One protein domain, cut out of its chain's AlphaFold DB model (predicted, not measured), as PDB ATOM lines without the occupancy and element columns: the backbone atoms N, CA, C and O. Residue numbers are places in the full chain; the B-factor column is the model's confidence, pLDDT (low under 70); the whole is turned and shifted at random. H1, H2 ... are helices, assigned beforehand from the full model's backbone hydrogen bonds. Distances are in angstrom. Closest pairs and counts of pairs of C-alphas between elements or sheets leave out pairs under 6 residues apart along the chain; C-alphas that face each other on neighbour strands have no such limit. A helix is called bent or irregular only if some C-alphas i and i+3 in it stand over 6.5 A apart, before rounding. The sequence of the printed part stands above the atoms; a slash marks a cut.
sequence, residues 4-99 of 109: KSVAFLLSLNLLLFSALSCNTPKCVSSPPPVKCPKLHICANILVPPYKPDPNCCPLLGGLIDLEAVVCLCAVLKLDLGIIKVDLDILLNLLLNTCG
ATOM      1  N   LYS A   4     -84.368   3.955 -36.425       64.06
ATOM      2  CA  LYS A   4     -84.555   2.661 -35.737       64.06
ATOM      3  C   LYS A   4     -83.499   1.603 -36.089       64.06
ATOM      4  O   LYS A   4     -83.147   0.797 -35.238       64.06
ATOM      5  N   SER A   5     -82.978   1.627 -37.320       74.00
ATOM      6  CA  SER A   5     -81.972   0.656 -37.786       74.00
ATOM      7  C   SER A   5     -80.593   0.923 -37.168       74.00
ATOM      8  O   SER A   5     -79.919   0.005 -36.713       74.00
ATOM      9  N   VAL A   6     -80.211   2.199 -37.052       78.56
ATOM     10  CA  VAL A   6     -78.926   2.605 -36.458       78.56
ATOM     11  C   VAL A   6     -78.885   2.294 -34.961       78.56
ATOM     12  O   VAL A   6     -77.885   1.777 -34.473       78.56
ATOM     13  N   ALA A   7     -79.987   2.526 -34.239       75.19
ATOM     14  CA  ALA A   7     -80.085   2.182 -32.821       75.19
ATOM     15  C   ALA A   7     -79.943   0.668 -32.575       75.19
ATOM     16  O   ALA A   7     -79.271   0.255 -31.631       75.19
ATOM     17  N   PHE A   8     -80.522  -0.157 -33.454       77.56
ATOM     18  CA  PHE A   8     -80.413  -1.612 -33.364       77.56
ATOM     19  C   PHE A   8     -78.982  -2.096 -33.626       77.56
ATOM     20  O   PHE A   8     -78.452  -2.901 -32.863       77.56
ATOM     21  N   LEU A   9     -78.319  -1.554 -34.652       79.25
ATOM     22  CA  LEU A   9     -76.927  -1.890 -34.965       79.25
ATOM     23  C   LEU A   9     -75.961  -1.455 -33.856       79.25
ATOM     24  O   LEU A   9     -75.047  -2.207 -33.517       79.25
ATOM     25  N   LEU A  10     -76.166  -0.279 -33.258       78.06
ATOM     26  CA  LEU A  10     -75.356   0.194 -32.130       78.06
ATOM     27  C   LEU A  10     -75.545  -0.681 -30.887       78.06
ATOM     28  O   LEU A  10     -74.563  -1.051 -30.247       78.06
ATOM     29  N   SER A  11     -76.787  -1.068 -30.582       79.44
ATOM     30  CA  SER A  11     -77.086  -1.971 -29.467       79.44
ATOM     31  C   SER A  11     -76.467  -3.356 -29.672       79.44
ATOM     32  O   SER A  11     -75.882  -3.893 -28.735       79.44
ATOM     33  N   LEU A  12     -76.523  -3.905 -30.889       75.81
ATOM     34  CA  LEU A  12     -75.941  -5.210 -31.195       75.81
ATOM     35  C   LEU A  12     -74.411  -5.192 -31.076       75.81
ATOM     36  O   LEU A  12     -73.843  -6.089 -30.464       75.81
ATOM     37  N   ASN A  13     -73.742  -4.146 -31.572       78.50
ATOM     38  CA  ASN A  13     -72.293  -3.995 -31.403       78.50
ATOM     39  C   ASN A  13     -71.904  -3.888 -29.918       78.50
ATOM     40  O   ASN A  13     -71.012  -4.604 -29.474       78.50
ATOM     41  N   LEU A  14     -72.605  -3.065 -29.129       73.50
ATOM     42  CA  LEU A  14     -72.360  -2.936 -27.684       73.50
ATOM     43  C   LEU A  14     -72.569  -4.261 -26.926       73.50
ATOM     44  O   LEU A  14     -71.813  -4.561 -26.000       73.50
ATOM     45  N   LEU A  15     -73.550  -5.072 -27.332       72.06
ATOM     46  CA  LEU A  15     -73.792  -6.410 -26.781       72.06
ATOM     47  C   LEU A  15     -72.672  -7.399 -27.144       72.06
ATOM     48  O   LEU A  15     -72.243  -8.168 -26.286       72.06
ATOM     49  N   LEU A  16     -72.141  -7.346 -28.372       68.62
ATOM     50  CA  LEU A  16     -70.972  -8.147 -28.754       68.62
ATOM     51  C   LEU A  16     -69.717  -7.761 -27.952       68.62
ATOM     52  O   LEU A  16     -68.979  -8.647 -27.527       68.62
ATOM     53  N   PHE A  17     -69.488  -6.468 -27.695       64.00
ATOM     54  CA  PHE A  17     -68.348  -6.017 -26.885       64.00
ATOM     55  C   PHE A  17     -68.482  -6.400 -25.405       64.00
ATOM     56  O   PHE A  17     -67.489  -6.739 -24.767       64.00
ATOM     57  N   SER A  18     -69.697  -6.386 -24.849       61.94
ATOM     58  CA  SER A  18     -69.936  -6.759 -23.447       61.94
ATOM     59  C   SER A  18     -69.922  -8.271 -23.208       61.94
ATOM     60  O   SER A  18     -69.534  -8.698 -22.123       61.94
ATOM     61  N   ALA A  19     -70.218  -9.094 -24.220       57.97
ATOM     62  CA  ALA A  19     -70.044 -10.549 -24.153       57.97
ATOM     63  C   ALA A  19     -68.567 -10.995 -24.032       57.97
ATOM     64  O   ALA A  19     -68.303 -12.144 -23.681       57.97
ATOM     65  N   LEU A  20     -67.605 -10.093 -24.268       57.06
ATOM     66  CA  LEU A  20     -66.178 -10.312 -24.001       57.06
ATOM     67  C   LEU A  20     -65.783  -9.953 -22.553       57.06
ATOM     68  O   LEU A  20     -64.670 -10.266 -22.129       57.06
ATOM     69  N   SER A  21     -66.680  -9.328 -21.776       55.91
ATOM     70  CA  SER A  21     -66.435  -8.954 -20.380       55.91
ATOM     71  C   SER A  21     -66.938 -10.042 -19.437       55.91
ATOM     72  O   SER A  21     -68.113 -10.161 -19.095       55.91
ATOM     73  N   CYS A  22     -65.999 -10.883 -19.043       50.34
ATOM     74  CA  CYS A  22     -66.185 -12.050 -18.207       50.34
ATOM     75  C   CYS A  22     -66.437 -11.666 -16.734       50.34
ATOM     76  O   CYS A  22     -65.502 -11.379 -15.992       50.34
ATOM     77  N   ASN A  23     -67.693 -11.709 -16.280       57.56
ATOM     78  CA  ASN A  23     -68.085 -11.382 -14.896       57.56
ATOM     79  C   ASN A  23     -68.046 -12.596 -13.945       57.56
ATOM     80  O   ASN A  23     -68.871 -12.717 -13.040       57.56
ATOM     81  N   THR A  24     -67.106 -13.523 -14.143       49.78
ATOM     82  CA  THR A  24     -66.882 -14.637 -13.205       49.78
ATOM     83  C   THR A  24     -65.521 -14.479 -12.527       49.78
ATOM     84  O   THR A  24     -64.584 -13.993 -13.159       49.78
ATOM     85  N   PRO A  25     -65.348 -14.932 -11.270       55.28
ATOM     86  CA  PRO A  25     -64.083 -14.819 -10.532       55.28
ATOM     87  C   PRO A  25     -62.930 -15.667 -11.116       55.28
ATOM     88  O   PRO A  25     -61.906 -15.850 -10.467       55.28
ATOM     89  N   LYS A  26     -63.083 -16.204 -12.334       44.31
ATOM     90  CA  LYS A  26     -62.080 -16.995 -13.053       44.31
ATOM     91  C   LYS A  26     -61.890 -16.526 -14.494       44.31
ATOM     92  O   LYS A  26     -61.717 -17.344 -15.387       44.31
ATOM     93  N   CYS A  27     -61.833 -15.220 -14.718       43.12
ATOM     94  CA  CYS A  27     -61.020 -14.718 -15.818       43.12
ATOM     95  C   CYS A  27     -59.607 -14.412 -15.315       43.12
ATOM     96  O   CYS A  27     -59.126 -13.288 -15.356       43.12
ATOM     97  N   VAL A  28     -58.917 -15.468 -14.863       49.12
ATOM     98  CA  VAL A  28     -57.477 -15.545 -15.107       49.12
ATOM     99  C   VAL A  28     -57.391 -15.896 -16.580       49.12
ATOM    100  O   VAL A  28     -57.443 -17.064 -16.960       49.12
ATOM    101  N   SER A  29     -57.367 -14.867 -17.423       44.59
ATOM    102  CA  SER A  29     -56.832 -14.998 -18.764       44.59
ATOM    103  C   SER A  29     -55.417 -15.530 -18.593       44.59
ATOM    104  O   SER A  29     -54.488 -14.760 -18.359       44.59
ATOM    105  N   SER A  30     -55.241 -16.852 -18.636       49.66
ATOM    106  CA  SER A  30     -53.949 -17.379 -19.035       49.66
ATOM    107  C   SER A  30     -53.718 -16.736 -20.401       49.66
ATOM    108  O   SER A  30     -54.572 -16.923 -21.281       49.66
ATOM    109  N   PRO A  31     -52.701 -15.869 -20.562       54.75
ATOM    110  CA  PRO A  31     -52.416 -15.325 -21.874       54.75
ATOM    111  C   PRO A  31     -52.311 -16.517 -22.835       54.75
ATOM    112  O   PRO A  31     -51.790 -17.564 -22.425       54.75
ATOM    113  N   PRO A  32     -52.850 -16.417 -24.066       55.28
ATOM    114  CA  PRO A  32     -52.681 -17.477 -25.055       55.28
ATOM    115  C   PRO A  32     -51.204 -17.872 -25.058       55.28
ATOM    116  O   PRO A  32     -50.379 -16.967 -24.922       55.28
ATOM    117  N   PRO A  33     -50.858 -19.172 -25.133       55.50
ATOM    118  CA  PRO A  33     -49.485 -19.626 -24.960       55.50
ATOM    119  C   PRO A  33     -48.596 -18.825 -25.902       55.50
ATOM    120  O   PRO A  33     -48.637 -19.019 -27.120       55.50
ATOM    121  N   VAL A  34     -47.865 -17.865 -25.331       63.88
ATOM    122  CA  VAL A  34     -47.035 -16.961 -26.108       63.88
ATOM    123  C   VAL A  34     -45.995 -17.866 -26.737       63.88
ATOM    124  O   VAL A  34     -45.273 -18.578 -26.034       63.88
ATOM    125  N   LYS A  35     -45.977 -17.931 -28.071       69.12
ATOM    126  CA  LYS A  35     -44.968 -18.705 -28.794       69.12
ATOM    127  C   LYS A  35     -43.651 -17.964 -28.663       69.12
ATOM    128  O   LYS A  35     -43.258 -17.199 -29.536       69.12
ATOM    129  N   CYS A  36     -42.991 -18.190 -27.540       73.19
ATOM    130  CA  CYS A  36     -41.702 -17.610 -27.267       73.19
ATOM    131  C   CYS A  36     -40.647 -18.297 -28.133       73.19
ATOM    132  O   CYS A  36     -40.583 -19.533 -28.162       73.19
ATOM    133  N   PRO A  37     -39.791 -17.533 -28.831       74.69
ATOM    134  CA  PRO A  37     -38.587 -18.107 -29.400       74.69
ATOM    135  C   PRO A  37     -37.714 -18.669 -28.275       74.69
ATOM    136  O   PRO A  37     -37.898 -18.359 -27.095       74.69
ATOM    137  N   LYS A  38     -36.744 -19.508 -28.639       75.25
ATOM    138  CA  LYS A  38     -35.794 -20.099 -27.689       75.25
ATOM    139  C   LYS A  38     -34.840 -19.024 -27.145       75.25
ATOM    140  O   LYS A  38     -33.687 -18.951 -27.548       75.25
ATOM    141  N   LEU A  39     -35.332 -18.204 -26.219       79.56
ATOM    142  CA  LEU A  39     -34.597 -17.135 -25.535       79.56
ATOM    143  C   LEU A  39     -33.811 -17.640 -24.322       79.56
ATOM    144  O   LEU A  39     -33.171 -16.846 -23.650       79.56
ATOM    145  N   HIS A  40     -33.801 -18.947 -24.050       78.12
ATOM    146  CA  HIS A  40     -33.011 -19.520 -22.954       78.12
ATOM    147  C   HIS A  40     -31.513 -19.191 -23.069       78.12
ATOM    148  O   HIS A  40     -30.852 -18.971 -22.063       78.12
ATOM    149  N   ILE A  41     -30.986 -19.020 -24.288       81.44
ATOM    150  CA  ILE A  41     -29.600 -18.564 -24.493       81.44
ATOM    151  C   ILE A  41     -29.325 -17.162 -23.915       81.44
ATOM    152  O   ILE A  41     -28.182 -16.812 -23.634       81.44
ATOM    153  N   CYS A  42     -30.366 -16.351 -23.713       82.56
ATOM    154  CA  CYS A  42     -30.262 -15.036 -23.094       82.56
ATOM    155  C   CYS A  42     -30.158 -15.101 -21.562       82.56
ATOM    156  O   CYS A  42     -29.734 -14.120 -20.957       82.56
ATOM    157  N   ALA A  43     -30.483 -16.236 -20.932       79.12
ATOM    158  CA  ALA A  43     -30.348 -16.439 -19.488       79.12
ATOM    159  C   ALA A  43     -28.890 -16.672 -19.040       79.12
ATOM    160  O   ALA A  43     -28.587 -16.661 -17.850       79.12
ATOM    161  N   ASN A  44     -27.940 -16.803 -19.971       76.25
ATOM    162  CA  ASN A  44     -26.518 -16.974 -19.642       76.25
ATOM    163  C   ASN A  44     -25.909 -15.780 -18.877       76.25
ATOM    164  O   ASN A  44     -24.851 -15.912 -18.268       76.25
ATOM    165  N   ILE A  45     -26.593 -14.629 -18.836       74.31
ATOM    166  CA  ILE A  45     -26.231 -13.496 -17.972       74.31
ATOM    167  C   ILE A  45     -26.371 -13.804 -16.470       74.31
ATOM    168  O   ILE A  45     -25.791 -13.090 -15.664       74.31
ATOM    169  N   LEU A  46     -27.089 -14.860 -16.074       72.56
ATOM    170  CA  LEU A  46     -27.268 -15.243 -14.667       72.56
ATOM    171  C   LEU A  46     -26.148 -16.124 -14.115       72.56
ATOM    172  O   LEU A  46     -26.036 -16.286 -12.900       72.56
ATOM    173  N   VAL A  47     -25.336 -16.713 -14.991       72.81
ATOM    174  CA  VAL A  47     -24.316 -17.693 -14.622       72.81
ATOM    175  C   VAL A  47     -22.941 -17.121 -14.975       72.81
ATOM    176  O   VAL A  47     -22.797 -16.524 -16.043       72.81
ATOM    177  N   PRO A  48     -21.907 -17.272 -14.124       72.12
ATOM    178  CA  PRO A  48     -20.545 -16.860 -14.459       72.12
ATOM    179  C   PRO A  48     -20.128 -17.380 -15.849       72.12
ATOM    180  O   PRO A  48     -20.303 -18.568 -16.118       72.12
ATOM    181  N   PRO A  49     -19.581 -16.535 -16.746       78.12
ATOM    182  CA  PRO A  49     -18.980 -15.222 -16.495       78.12
ATOM    183  C   PRO A  49     -19.941 -14.019 -16.597       78.12
ATOM    184  O   PRO A  49     -19.467 -12.899 -16.781       78.12
ATOM    185  N   TYR A  50     -21.259 -14.227 -16.494       74.75
ATOM    186  CA  TYR A  50     -22.293 -13.185 -16.557       74.75
ATOM    187  C   TYR A  50     -22.256 -12.392 -17.869       74.75
ATOM    188  O   TYR A  50     -22.366 -11.166 -17.892       74.75
ATOM    189  N   LYS A  51     -22.052 -13.099 -18.987       75.75
ATOM    190  CA  LYS A  51     -22.032 -12.513 -20.330       75.75
ATOM    191  C   LYS A  51     -23.230 -13.009 -21.133       75.75
ATOM    192  O   LYS A  51     -23.497 -14.212 -21.112       75.75
ATOM    193  N   PRO A  52     -23.929 -12.123 -21.862       74.56
ATOM    194  CA  PRO A  52     -24.964 -12.567 -22.779       74.56
ATOM    195  C   PRO A  52     -24.347 -13.418 -23.889       74.56
ATOM    196  O   PRO A  52     -23.239 -13.147 -24.361       74.56
ATOM    197  N   ASP A  53     -25.077 -14.448 -24.311       83.25
ATOM    198  CA  ASP A  53     -24.691 -15.251 -25.465       83.25
ATOM    199  C   ASP A  53     -24.653 -14.361 -26.722       83.25
ATOM    200  O   ASP A  53     -25.577 -13.564 -26.924       83.25
ATOM    201  N   PRO A  54     -23.632 -14.471 -27.592       82.50
ATOM    202  CA  PRO A  54     -23.552 -13.659 -28.808       82.50
ATOM    203  C   PRO A  54     -24.757 -13.851 -29.740       82.50
ATOM    204  O   PRO A  54     -25.081 -12.952 -30.514       82.50
ATOM    205  N   ASN A  55     -25.459 -14.984 -29.646       84.50
ATOM    206  CA  ASN A  55     -26.673 -15.250 -30.410       84.50
ATOM    207  C   ASN A  55     -27.931 -14.641 -29.764       84.50
ATOM    208  O   ASN A  55     -28.962 -14.563 -30.423       84.50
ATOM    209  N   CYS A  56     -27.874 -14.167 -28.513       84.62
ATOM    210  CA  CYS A  56     -29.029 -13.587 -27.822       84.62
ATOM    211  C   CYS A  56     -29.500 -12.270 -28.465       84.62
ATOM    212  O   CYS A  56     -30.680 -12.121 -28.785       84.62
ATOM    213  N   CYS A  57     -28.596 -11.313 -28.699       85.44
ATOM    214  CA  CYS A  57     -28.976 -10.005 -29.241       85.44
ATOM    215  C   CYS A  57     -29.576 -10.070 -30.664       85.44
ATOM    216  O   CYS A  57     -30.581  -9.399 -30.904       85.44
ATOM    217  N   PRO A  58     -29.064 -10.906 -31.591       85.25
ATOM    218  CA  PRO A  58     -29.721 -11.153 -32.877       85.25
ATOM    219  C   PRO A  58     -31.152 -11.691 -32.755       85.25
ATOM    220  O   PRO A  58     -32.023 -11.269 -33.514       85.25
ATOM    221  N   LEU A  59     -31.425 -12.579 -31.787       80.75
ATOM    222  CA  LEU A  59     -32.786 -13.075 -31.537       80.75
ATOM    223  C   LEU A  59     -33.705 -11.974 -31.004       80.75
ATOM    224  O   LEU A  59     -34.872 -11.914 -31.382       80.75
ATOM    225  N   LEU A  60     -33.180 -11.083 -30.163       78.06
ATOM    226  CA  LEU A  60     -33.923  -9.927 -29.667       78.06
ATOM    227  C   LEU A  60     -34.212  -8.914 -30.779       78.06
ATOM    228  O   LEU A  60     -35.263  -8.287 -30.743       78.06
ATOM    229  N   GLY A  61     -33.332  -8.752 -31.771       72.00
ATOM    230  CA  GLY A  61     -33.495  -7.785 -32.866       72.00
ATOM    231  C   GLY A  61     -34.681  -8.053 -33.802       72.00
ATOM    232  O   GLY A  61     -35.191  -7.120 -34.413       72.00
ATOM    233  N   GLY A  62     -35.152  -9.301 -33.890       65.38
ATOM    234  CA  GLY A  62     -36.298  -9.687 -34.724       65.38
ATOM    235  C   GLY A  62     -37.657  -9.628 -34.023       65.38
ATOM    236  O   GLY A  62     -38.665  -9.975 -34.635       65.38
ATOM    237  N   LEU A  63     -37.697  -9.253 -32.740       63.62
ATOM    238  CA  LEU A  63     -38.912  -9.319 -31.935       63.62
ATOM    239  C   LEU A  63     -39.595  -7.957 -31.767       63.62
ATOM    240  O   LEU A  63     -38.956  -6.938 -31.496       63.62
ATOM    241  N   ILE A  64     -40.925  -7.993 -31.876       59.34
ATOM    242  CA  ILE A  64     -41.852  -6.926 -31.491       59.34
ATOM    243  C   ILE A  64     -41.743  -6.757 -29.971       59.34
ATOM    244  O   ILE A  64     -41.962  -7.719 -29.231       59.34
ATOM    245  N   ASP A  65     -41.364  -5.565 -29.510       66.50
ATOM    246  CA  ASP A  65     -40.892  -5.289 -28.143       66.50
ATOM    247  C   ASP A  65     -41.733  -5.914 -27.019       66.50
ATOM    248  O   ASP A  65     -41.182  -6.445 -26.056       66.50
ATOM    249  N   LEU A  66     -43.061  -5.915 -27.148       67.50
ATOM    250  CA  LEU A  66     -43.951  -6.339 -26.068       67.50
ATOM    251  C   LEU A  66     -43.954  -7.861 -25.836       67.50
ATOM    252  O   LEU A  66     -43.868  -8.305 -24.694       67.50
ATOM    253  N   GLU A  67     -44.008  -8.675 -26.893       72.56
ATOM    254  CA  GLU A  67     -43.974 -10.143 -26.757       72.56
ATOM    255  C   GLU A  67     -42.577 -10.640 -26.367       72.56
ATOM    256  O   GLU A  67     -42.445 -11.594 -25.598       72.56
ATOM    257  N   ALA A  68     -41.531  -9.951 -26.832       75.06
ATOM    258  CA  ALA A  68     -40.143 -10.218 -26.453       75.06
ATOM    259  C   ALA A  68     -39.922 -10.093 -24.959       75.06
ATOM    260  O   ALA A  68     -39.338 -10.981 -24.342       75.06
ATOM    261  N   VAL A  69     -40.411  -8.993 -24.395       79.31
ATOM    262  CA  VAL A  69     -40.272  -8.686 -22.979       79.31
ATOM    263  C   VAL A  69     -40.994  -9.735 -22.146       79.31
ATOM    264  O   VAL A  69     -40.387 -10.304 -21.247       79.31
ATOM    265  N   VAL A  70     -42.235 -10.084 -22.495       83.12
ATOM    266  CA  VAL A  70     -43.001 -11.121 -21.781       83.12
ATOM    267  C   VAL A  70     -42.284 -12.474 -21.822       83.12
ATOM    268  O   VAL A  70     -42.139 -13.131 -20.790       83.12
ATOM    269  N   CYS A  71     -41.786 -12.882 -22.990       82.38
ATOM    270  CA  CYS A  71     -41.057 -14.137 -23.143       82.38
ATOM    271  C   CYS A  71     -39.727 -14.155 -22.394       82.38
ATOM    272  O   CYS A  71     -39.379 -15.158 -21.770       82.38
ATOM    273  N   LEU A  72     -38.986 -13.052 -22.440       82.12
ATOM    274  CA  LEU A  72     -37.713 -12.928 -21.754       82.12
ATOM    275  C   LEU A  72     -37.917 -12.942 -20.237       82.12
ATOM    276  O   LEU A  72     -37.261 -13.717 -19.552       82.12
ATOM    277  N   CYS A  73     -38.894 -12.198 -19.720       84.62
ATOM    278  CA  CYS A  73     -39.295 -12.248 -18.315       84.62
ATOM    279  C   CYS A  73     -39.676 -13.662 -17.864       84.62
ATOM    280  O   CYS A  73     -39.283 -14.077 -16.778       84.62
ATOM    281  N   ALA A  74     -40.400 -14.424 -18.691       83.19
ATOM    282  CA  ALA A  74     -40.759 -15.805 -18.378       83.19
ATOM    283  C   ALA A  74     -39.529 -16.722 -18.290       83.19
ATOM    284  O   ALA A  74     -39.427 -17.510 -17.353       83.19
ATOM    285  N   VAL A  75     -38.580 -16.596 -19.225       81.69
ATOM    286  CA  VAL A  75     -37.308 -17.337 -19.186       81.69
ATOM    287  C   VAL A  75     -36.518 -16.972 -17.928       81.69
ATOM    288  O   VAL A  75     -36.176 -17.855 -17.150       81.69
ATOM    289  N   LEU A  76     -36.318 -15.678 -17.668       80.00
ATOM    290  CA  LEU A  76     -35.592 -15.207 -16.487       80.00
ATOM    291  C   LEU A  76     -36.265 -15.674 -15.184       80.00
ATOM    292  O   LEU A  76     -35.575 -16.069 -14.250       80.00
ATOM    293  N   LYS A  77     -37.603 -15.690 -15.122       77.69
ATOM    294  CA  LYS A  77     -38.381 -16.179 -13.968       77.69
ATOM    295  C   LYS A  77     -38.204 -17.682 -13.733       77.69
ATOM    296  O   LYS A  77     -38.191 -18.105 -12.581       77.69
ATOM    297  N   LEU A  78     -38.064 -18.479 -14.796       73.00
ATOM    298  CA  LEU A  78     -37.779 -19.914 -14.697       73.00
ATOM    299  C   LEU A  78     -36.355 -20.171 -14.195       73.00
ATOM    300  O   LEU A  78     -36.171 -20.983 -13.291       73.00
ATOM    301  N   ASP A  79     -35.367 -19.455 -14.735       68.44
ATOM    302  CA  ASP A  79     -33.961 -19.592 -14.341       68.44
ATOM    303  C   ASP A  79     -33.696 -19.069 -12.910       68.44
ATOM    304  O   ASP A  79     -32.856 -19.607 -12.189       68.44
ATOM    305  N   LEU A  80     -34.459 -18.069 -12.446       71.06
ATOM    306  CA  LEU A  80     -34.328 -17.470 -11.111       71.06
ATOM    307  C   LEU A  80     -35.117 -18.159 -10.002       71.06
ATOM    308  O   LEU A  80     -35.092 -17.647  -8.889       71.06
ATOM    309  N   GLY A  81     -35.791 -19.287 -10.245       64.56
ATOM    310  CA  GLY A  81     -36.842 -19.850  -9.377       64.56
ATOM    311  C   GLY A  81     -36.614 -19.877  -7.847       64.56
ATOM    312  O   GLY A  81     -37.589 -19.955  -7.105       64.56
ATOM    313  N   ILE A  82     -35.370 -19.788  -7.354       58.84
ATOM    314  CA  ILE A  82     -35.000 -19.764  -5.925       58.84
ATOM    315  C   ILE A  82     -34.319 -18.441  -5.493       58.84
ATOM    316  O   ILE A  82     -34.310 -18.102  -4.308       58.84
ATOM    317  N   ILE A  83     -33.753 -17.662  -6.420       69.31
ATOM    318  CA  ILE A  83     -32.951 -16.469  -6.117       69.31
ATOM    319  C   ILE A  83     -33.832 -15.218  -6.219       69.31
ATOM    320  O   ILE A  83     -34.400 -14.917  -7.266       69.31
ATOM    321  N   LYS A  84     -33.914 -14.445  -5.130       65.88
ATOM    322  CA  LYS A  84     -34.544 -13.116  -5.125       65.88
ATOM    323  C   LYS A  84     -33.650 -12.124  -5.875       65.88
ATOM    324  O   LYS A  84     -32.817 -11.455  -5.270       65.88
ATOM    325  N   VAL A  85     -33.809 -12.062  -7.192       74.94
ATOM    326  CA  VAL A  85     -33.201 -11.040  -8.051       74.94
ATOM    327  C   VAL A  85     -34.313 -10.204  -8.662       74.94
ATOM    328  O   VAL A  85     -35.384 -10.714  -8.986       74.94
ATOM    329  N   ASP A  86     -34.052  -8.913  -8.792       82.88
ATOM    330  CA  ASP A  86     -34.935  -8.000  -9.497       82.88
ATOM    331  C   ASP A  86     -34.911  -8.327 -11.003       82.88
ATOM    332  O   ASP A  86     -33.904  -8.133 -11.694       82.88
ATOM    333  N   LEU A  87     -36.018  -8.903 -11.484       83.00
ATOM    334  CA  LEU A  87     -36.202  -9.307 -12.878       83.00
ATOM    335  C   LEU A  87     -36.118  -8.109 -13.827       83.00
ATOM    336  O   LEU A  87     -35.582  -8.246 -14.928       83.00
ATOM    337  N   ASP A  88     -36.595  -6.943 -13.391       84.31
ATOM    338  CA  ASP A  88     -36.609  -5.735 -14.201       84.31
ATOM    339  C   ASP A  88     -35.180  -5.238 -14.406       84.31
ATOM    340  O   ASP A  88     -34.787  -4.935 -15.532       84.31
ATOM    341  N   ILE A  89     -34.347  -5.223 -13.360       84.12
ATOM    342  CA  ILE A  89     -32.931  -4.837 -13.488       84.12
ATOM    343  C   ILE A  89     -32.215  -5.727 -14.507       84.12
ATOM    344  O   ILE A  89     -31.488  -5.226 -15.369       84.12
ATOM    345  N   LEU A  90     -32.431  -7.039 -14.434       82.19
ATOM    346  CA  LEU A  90     -31.761  -7.999 -15.304       82.19
ATOM    347  C   LEU A  90     -32.230  -7.883 -16.760       82.19
ATOM    348  O   LEU A  90     -31.414  -7.911 -17.683       82.19
ATOM    349  N   LEU A  91     -33.535  -7.686 -16.955       84.44
ATOM    350  CA  LEU A  91     -34.141  -7.404 -18.249       84.44
ATOM    351  C   LEU A  91     -33.548  -6.135 -18.872       84.44
ATOM    352  O   LEU A  91     -33.067  -6.169 -20.004       84.44
ATOM    353  N   ASN A  92     -33.547  -5.026 -18.128       83.25
ATOM    354  CA  ASN A  92     -33.029  -3.750 -18.611       83.25
ATOM    355  C   ASN A  92     -31.518  -3.841 -18.899       83.25
ATOM    356  O   ASN A  92     -31.066  -3.353 -19.930       83.25
ATOM    357  N   LEU A  93     -30.731  -4.528 -18.062       83.75
ATOM    358  CA  LEU A  93     -29.301  -4.754 -18.303       83.75
ATOM    359  C   LEU A  93     -29.045  -5.540 -19.597       83.75
ATOM    360  O   LEU A  93     -28.163  -5.174 -20.380       83.75
ATOM    361  N   LEU A  94     -29.812  -6.603 -19.839       82.62
ATOM    362  CA  LEU A  94     -29.682  -7.418 -21.044       82.62
ATOM    363  C   LEU A  94     -30.036  -6.617 -22.303       82.62
ATOM    364  O   LEU A  94     -29.281  -6.627 -23.276       82.62
ATOM    365  N   LEU A  95     -31.143  -5.873 -22.268       82.56
ATOM    366  CA  LEU A  95     -31.577  -5.024 -23.379       82.56
ATOM    367  C   LEU A  95     -30.559  -3.913 -23.663       82.56
ATOM    368  O   LEU A  95     -30.171  -3.724 -24.818       82.56
ATOM    369  N   ASN A  96     -30.032  -3.276 -22.615       82.94
ATOM    370  CA  ASN A  96     -28.972  -2.273 -22.723       82.94
ATOM    371  C   ASN A  96     -27.702  -2.856 -23.343       82.94
ATOM    372  O   ASN A  96     -27.090  -2.222 -24.200       82.94
ATOM    373  N   THR A  97     -27.326  -4.078 -22.957       82.25
ATOM    374  CA  THR A  97     -26.154  -4.760 -23.525       82.25
ATOM    375  C   THR A  97     -26.342  -5.077 -25.009       82.25
ATOM    376  O   THR A  97     -25.391  -5.003 -25.783       82.25
ATOM    377  N   CYS A  98     -27.574  -5.360 -25.430       82.81
ATOM    378  CA  CYS A  98     -27.932  -5.541 -26.836       82.81
ATOM    379  C   CYS A  98     -28.176  -4.225 -27.596       82.81
ATOM    380  O   CYS A  98     -28.600  -4.264 -28.750       82.81
ATOM    381  N   GLY A  99     -27.929  -3.063 -26.980       82.62
ATOM    382  CA  GLY A  99     -28.118  -1.754 -27.607       82.62
ATOM    383  C   GLY A  99     -29.580  -1.320 -27.751       82.62
ATOM    384  O   GLY A  99     -29.849  -0.321 -28.415       82.62
TER     385      GLY A  99
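AT A GLANCE: This is residues 4 to 99 of the 109 residues of the protein "Hydrophob_seed domain-containing protein" of Vigna angularis var. angularis (UniProt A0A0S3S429). The model is a small compact head of four helices, H2 to H5, with a long arm: residues 4 to 33 stick out from the head, with H1 at the arm's far end and a winding stretch without a named element leading back. In the head the centres of H2, H4 and H5 make a triangle, H2 and H5 both pack crosswise on H4, and the short H3 packs on H2. The printed part has 96 residues with five named helices, in the order H1, H2, H3, H4, H5, and no named strand; the class is all helix. The whole is extended, with a radius of gyration of the C-alphas of 20.3 A and spans of 70 by 30 by 20 A, and the arm makes the length.

HOW THE PARTS SIT: H1, residues 4 to 18, stands free and touches no helix. H2, residues 39 to 46, touches H3, residues 56 to 61, at a steep tilt of 53 degrees, opposite ways; their closest C-alphas, those of Cys 42 and Cys 56, are 5.1 A apart. H2 also touches H4, residues 65 to 79, at a steep tilt of 57 degrees, the same way, closest at the C-alphas of His 40 and Val 75, 6.1 A. H3 and H4 are close but not clearly touching, with the C-alphas of Leu 60 and Ala 68 closest at 7.0 A. H4 touches H5, residues 87 to 97, at a steep tilt of 61 degrees, opposite ways; the closest C-alphas are those of Cys 73 and Leu 87, 6.9 A. H2 and H5 are close but not clearly touching, about perpendicular at 80 degrees, with the C-alphas of Ile 45 and Leu 94 closest at 7.6 A. H3 and H5 are near each other. In H1, H3, H4 and H5 every O i to N i+4 pair is within hydrogen-bond range; in H2 0 of 4 are, beside 3 of 5 O i to N i+3 pairs.

IN THESE COORDINATES: H1 begins at C-alpha 4, (-84.555, 2.661, -35.737), and is 21.3 A long from first to last C-alpha. H2 is 13.2 A long and only just irregular, with C-alphas 42 and 45 6.7 A apart. H3 spans 8.9 A. H4 runs 21.1 A from C-alpha 65 at (-40.892, -5.289, -28.143). H5 measures 15.3 A and ends at C-alpha 97, (-26.154, -4.760, -23.525).

THE WHOLE: The C-alphas of Lys 4 and Pro 49 are the two farthest apart, 70.6 A. Without residues 4 to 33, the body of 66 residues spans 29 by 24 by 18 A. The link from H1 to H2, 20 residues, is long. The printed part has no cut. Its mean pLDDT is 72.5; 31 residues are under 70, among them 16 to 35 and 62 to 66.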